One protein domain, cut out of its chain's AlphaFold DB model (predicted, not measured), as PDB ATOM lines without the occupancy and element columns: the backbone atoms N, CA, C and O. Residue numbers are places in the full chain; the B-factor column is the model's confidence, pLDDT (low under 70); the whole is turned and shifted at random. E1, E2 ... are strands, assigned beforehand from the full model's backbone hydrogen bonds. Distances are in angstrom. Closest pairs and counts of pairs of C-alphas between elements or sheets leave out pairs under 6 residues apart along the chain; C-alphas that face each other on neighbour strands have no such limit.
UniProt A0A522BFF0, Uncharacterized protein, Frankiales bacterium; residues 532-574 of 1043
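This is residues 532 to 574 of the 1043 residues of an uncharacterized protein of Frankiales bacterium (UniProt A0A522BFF0). This domain has little regular structure: a tiny two-strand hairpin, E1 and E2, its turn at one end of the long axis, with unnamed loops at the other end. Residues 532 to 544 lead into E1, and the stretch after E2 loops out and folds back beside E2. The 43 printed residues hold no named helix and two antiparallel strands, 6 residues in named elements, class all strand. The whole is compact, with a radius of gyration of the C-alphas of 10.0 A, yet elongated, spanning 30 by 18 by 17 A.

Find C-alpha 545 at (28.340, -118.820, 46.303), where E1, residues 545 to 547, begins its 6.9 A. E2, residues 553 to 555, runs 6.3 A to C-alpha 555 at (29.447, -115.195, 47.403).

E1 and E2 form a hairpin with a tight link, their directions at 159 degrees. Look at N 554 and O 546, 2.8 A apart, within hydrogen-bond range.

The farthest C-alphas, of Asp 550 and Ala 564, are 29.6 A apart. The printed part has no cut; residue 564 alone is under pLDDT 70.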
ATOM      1  N   ASP A 532      39.118-123.890  44.367       95.25
ATOM      2  CA  ASP A 532      37.807-123.354  43.971       95.25
ATOM      3  C   ASP A 532      36.946-123.025  45.204       95.25
ATOM      4  O   ASP A 532      36.353-123.903  45.831       95.25
ATOM      5  N   TRP A 533      36.806-121.734  45.526       93.88
ATOM      6  CA  TRP A 533      35.916-121.261  46.597       93.88
ATOM      7  C   TRP A 533      34.460-121.716  46.434       93.88
ATOM      8  O   TRP A 533      33.739-121.832  47.421       93.88
ATOM      9  N   THR A 534      34.001-122.002  45.216       93.19
ATOM     10  CA  THR A 534      32.606-122.380  44.952       93.19
ATOM     11  C   THR A 534      32.290-123.847  45.265       93.19
ATOM     12  O   THR A 534      31.114-124.210  45.278       93.19
ATOM     13  N   THR A 535      33.292-124.693  45.550       91.75
ATOM     14  CA  THR A 535      33.062-126.047  46.099       91.75
ATOM     15  C   THR A 535      32.851-126.031  47.618       91.75
ATOM     16  O   THR A 535      32.296-126.981  48.175       91.75
ATOM     17  N   GLN A 536      33.248-124.940  48.280       90.69
ATOM     18  CA  GLN A 536      33.262-124.801  49.734       90.69
ATOM     19  C   GLN A 536      31.863-124.573  50.331       90.69
ATOM     20  O   GLN A 536      30.898-124.200  49.650       90.69
ATOM     21  N   LYS A 537      31.758-124.774  51.648       89.69
ATOM     22  CA  LYS A 537      30.539-124.542  52.438       89.69
ATOM     23  C   LYS A 537      30.748-123.430  53.459       89.69
ATOM     24  O   LYS A 537      31.847-123.237  53.971       89.69
ATOM     25  N   ARG A 538      29.667-122.717  53.771       87.19
ATOM     26  CA  ARG A 538      29.595-121.768  54.891       87.19
ATOM     27  C   ARG A 538      29.351-122.527  56.211       87.19
ATOM     28  O   ARG A 538      28.876-123.665  56.165       87.19
ATOM     29  N   PRO A 539      29.577-121.918  57.393       84.81
ATOM     30  CA  PRO A 539      29.361-122.575  58.692       84.81
ATOM     31  C   PRO A 539      27.915-123.025  58.973       84.81
ATOM     32  O   PRO A 539      27.689-123.848  59.856       84.81
ATOM     33  N   ASP A 540      26.930-122.507  58.231       86.50
ATOM     34  CA  ASP A 540      25.526-122.938  58.288       86.50
ATOM     35  C   ASP A 540      25.198-124.128  57.355       86.50
ATOM     36  O   ASP A 540      24.057-124.591  57.313       86.50
ATOM     37  N   GLY A 541      26.194-124.639  56.621       88.06
ATOM     38  CA  GLY A 541      26.070-125.733  55.658       88.06
ATOM     39  C   GLY A 541      25.608-125.314  54.258       88.06
ATOM     40  O   GLY A 541      25.478-126.179  53.388       88.06
ATOM     41  N   SER A 542      25.358-124.023  54.013       89.62
ATOM     42  CA  SER A 542      24.980-123.511  52.690       89.62
ATOM     43  C   SER A 542      26.188-123.328  51.757       89.62
ATOM     44  O   SER A 542      27.342-123.333  52.190       89.62
ATOM     45  N   ASP A 543      25.933-123.206  50.450       93.12
ATOM     46  CA  ASP A 543      26.988-123.047  49.439       93.12
ATOM     47  C   ASP A 543      27.724-121.708  49.589       93.12
ATOM     48  O   ASP A 543      27.115-120.676  49.897       93.12
ATOM     49  N   PHE A 544      29.038-121.703  49.345       93.44
ATOM     50  CA  PHE A 544      29.854-120.490  49.441       93.44
ATOM     51  C   PHE A 544      29.344-119.375  48.512       93.44
ATOM     52  O   PHE A 544      29.156-118.245  48.963       93.44
ATOM     53  N   CYS A 545      29.012-119.704  47.260       95.44
ATOM     54  CA  CYS A 545      28.340-118.820  46.303       95.44
ATOM     55  C   CYS A 545      26.939-119.345  45.968       95.44
ATOM     56  O   CYS A 545      26.765-120.533  45.708       95.44
ATOM     57  N   GLN A 546      25.943-118.458  45.953       95.12
ATOM     58  CA  GLN A 546      24.537-118.796  45.696       95.12
ATOM     59  C   GLN A 546      23.961-117.869  44.621       95.12
ATOM     60  O   GLN A 546      24.215-116.664  44.652       95.12
ATOM     61  N   GLN A 547      23.192-118.411  43.671       96.31
ATOM     62  CA  GLN A 547      22.591-117.608  42.604       96.31
ATOM     63  C   GLN A 547      21.322-116.895  43.090       96.31
ATOM     64  O   GLN A 547      20.423-117.506  43.673       96.31
ATOM     65  N   ASN A 548      21.240-115.597  42.814       95.12
ATOM     66  CA  ASN A 548      20.112-114.736  43.132       95.12
ATOM     67  C   ASN A 548      18.991-114.860  42.080       95.12
ATOM     68  O   ASN A 548      19.184-115.337  40.960       95.12
ATOM     69  N   ALA A 549      17.794-114.374  42.421       94.88
ATOM     70  CA  ALA A 549      16.612-114.447  41.552       94.88
ATOM     71  C   ALA A 549      16.704-113.606  40.256       94.88
ATOM     72  O   ALA A 549      15.872-113.769  39.365       94.88
ATOM     73  N   ASP A 550      17.694-112.719  40.153       93.44
ATOM     74  CA  ASP A 550      18.019-111.890  38.984       93.44
ATOM     75  C   ASP A 550      19.209-112.434  38.164       93.44
ATOM     76  O   ASP A 550      19.672-111.769  37.239       93.44
ATOM     77  N   THR A 551      19.668-113.655  38.465       94.12
ATOM     78  CA  THR A 551      20.834-114.365  37.893       94.12
ATOM     79  C   THR A 551      22.224-113.881  38.323       94.12
ATOM     80  O   THR A 551      23.203-114.537  37.966       94.12
ATOM     81  N   THR A 552      22.337-112.832  39.150       96.81
ATOM     82  CA  THR A 552      23.608-112.485  39.824       96.81
ATOM     83  C   THR A 552      24.003-113.548  40.861       96.81
ATOM     84  O   THR A 552      23.192-114.404  41.223       96.81
ATOM     85  N   TRP A 553      25.239-113.510  41.360       97.19
ATOM     86  CA  TRP A 553      25.762-114.473  42.335       97.19
ATOM     87  C   TRP A 553      26.233-113.784  43.622       97.19
ATOM     88  O   TRP A 553      27.048-112.866  43.592       97.19
ATOM     89  N   SER A 554      25.739-114.264  44.766       95.38
ATOM     90  CA  SER A 554      26.096-113.805  46.114       95.38
ATOM     91  C   SER A 554      27.094-114.772  46.763       95.38
ATOM     92  O   SER A 554      26.701-115.821  47.286       95.38
ATOM     93  N   CYS A 555      28.381-114.432  46.743       95.50
ATOM     94  CA  CYS A 555      29.447-115.195  47.403       95.50
ATOM     95  C   CYS A 555      29.706-114.705  48.835       95.50
ATOM     96  O   CYS A 555      29.523-113.527  49.129       95.50
ATOM     97  N   ALA A 556      30.133-115.597  49.731       94.62
ATOM     98  CA  ALA A 556      30.676-115.189  51.025       94.62
ATOM     99  C   ALA A 556      32.031-114.477  50.850       94.62
ATOM    100  O   ALA A 556      32.723-114.689  49.853       94.62
ATOM    101  N   ASP A 557      32.416-113.649  51.819       94.38
ATOM    102  CA  ASP A 557      33.752-113.054  51.869       94.38
ATOM    103  C   ASP A 557      34.778-114.115  52.319       94.38
ATOM    104  O   ASP A 557      34.701-114.589  53.458       94.38
ATOM    105  N   PRO A 558      35.747-114.512  51.471       92.88
ATOM    106  CA  PRO A 558      36.738-115.526  51.833       92.88
ATOM    107  C   PRO A 558      37.681-115.064  52.950       92.88
ATOM    108  O   PRO A 558      38.314-115.899  53.592       92.88
ATOM    109  N   ARG A 559      37.766-113.758  53.236       91.19
ATOM    110  CA  ARG A 559      38.575-113.224  54.343       91.19
ATOM    111  C   ARG A 559      37.985-113.564  55.714       91.19
ATOM    112  O   ARG A 559      38.727-113.592  56.687       91.19
ATOM    113  N   SER A 560      36.693-113.893  55.765       86.94
ATOM    114  CA  SER A 560      36.012-114.439  56.944       86.94
ATOM    115  C   SER A 560      36.111-115.966  57.055       86.94
ATOM    116  O   SER A 560      35.496-116.559  57.941       86.94
ATOM    117  N   PHE A 561      36.868-116.649  56.191       76.00
ATOM    118  CA  PHE A 561      37.088-118.089  56.328       76.00
ATOM    119  C   PHE A 561      37.768-118.399  57.676       76.00
ATOM    120  O   PHE A 561      38.790-117.804  58.005       76.00
ATOM    121  N   ARG A 562      37.190-119.341  58.439       71.19
ATOM    122  CA  ARG A 562      37.443-119.641  59.873       71.19
ATOM    123  C   ARG A 562      36.817-118.684  60.909       71.19
ATOM    124  O   ARG A 562      36.872-119.000  62.096       71.19
ATOM    125  N   GLU A 563      36.138-117.597  60.532       70.88
ATOM    126  CA  GLU A 563      35.369-116.799  61.504       70.88
ATOM    127  C   GLU A 563      34.119-117.547  62.002       70.88
ATOM    128  O   GLU A 563      33.385-118.173  61.232       70.88
ATOM    129  N   ALA A 564      33.840-117.451  63.305       64.56
ATOM    130  CA  ALA A 564      32.695-118.100  63.935       64.56
ATOM    131  C   ALA A 564      31.424-117.235  63.841       64.56
ATOM    132  O   ALA A 564      31.197-116.343  64.660       64.56
ATOM    133  N   GLY A 565      30.559-117.525  62.866       72.69
ATOM    134  CA  GLY A 565      29.274-116.843  62.703       72.69
ATOM    135  C   GLY A 565      28.759-116.869  61.262       72.69
ATOM    136  O   GLY A 565      29.255-117.644  60.444       72.69
ATOM    137  N   PRO A 566      27.755-116.038  60.929       79.12
ATOM    138  CA  PRO A 566      27.384-115.790  59.542       79.12
ATOM    139  C   PRO A 566      28.476-114.948  58.870       79.12
ATOM    140  O   PRO A 566      28.682-113.794  59.245       79.12
ATOM    141  N   TRP A 567      29.167-115.514  57.880       86.75
ATOM    142  CA  TRP A 567      30.162-114.772  57.103       86.75
ATOM    143  C   TRP A 567      29.504-113.619  56.320       86.75
ATOM    144  O   TRP A 567      28.374-113.784  55.837       86.75
ATOM    145  N   PRO A 568      30.184-112.466  56.167       90.75
ATOM    146  CA  PRO A 568      29.767-111.409  55.255       90.75
ATOM    147  C   PRO A 568      29.562-111.943  53.836       90.75
ATOM    148  O   PRO A 568      30.160-112.940  53.430       90.75
ATOM    149  N   VAL A 569      28.715-111.260  53.076       92.44
ATOM    150  CA  VAL A 569      28.442-111.560  51.668       92.44
ATOM    151  C   VAL A 569      29.012-110.414  50.841       92.44
ATOM    152  O   VAL A 569      28.830-109.252  51.204       92.44
ATOM    153  N   LEU A 570      29.728-110.750  49.770       94.62
ATOM    154  CA  LEU A 570      30.270-109.791  48.809       94.62
ATOM    155  C   LEU A 570      29.135-109.114  48.024       94.62
ATOM    156  O   LEU A 570      28.017-109.633  47.961       94.62
ATOM    157  N   GLU A 571      29.423-107.971  47.399       94.50
ATOM    158  CA  GLU A 571      28.479-107.361  46.455       94.50
ATOM    159  C   GLU A 571      28.164-108.349  45.308       94.50
ATOM    160  O   GLU A 571      29.075-109.049  44.853       94.50
ATOM    161  N   PRO A 572      26.904-108.463  44.839       95.62
ATOM    162  CA  PRO A 572      26.537-109.485  43.862       95.62
ATOM    163  C   PRO A 572      27.249-109.320  42.513       95.62
ATOM    164  O   PRO A 572      27.072-108.314  41.824       95.62
ATOM    165  N   VAL A 573      27.993-110.349  42.105       95.44
ATOM    166  CA  VAL A 573      28.703-110.394  40.814       95.44
ATOM    167  C   VAL A 573      27.797-110.911  39.696       95.44
ATOM    168  O   VAL A 573      26.802-111.603  39.942       95.44
ATOM    169  N   THR A 574      28.127-110.615  38.440       95.31
ATOM    170  CA  THR A 574      27.374-111.143  37.296       95.31
ATOM    171  C   THR A 574      27.607-112.644  37.094       95.31
ATOM    172  O   THR A 574      28.621-113.219  37.493       95.31
TER     173      THR A 574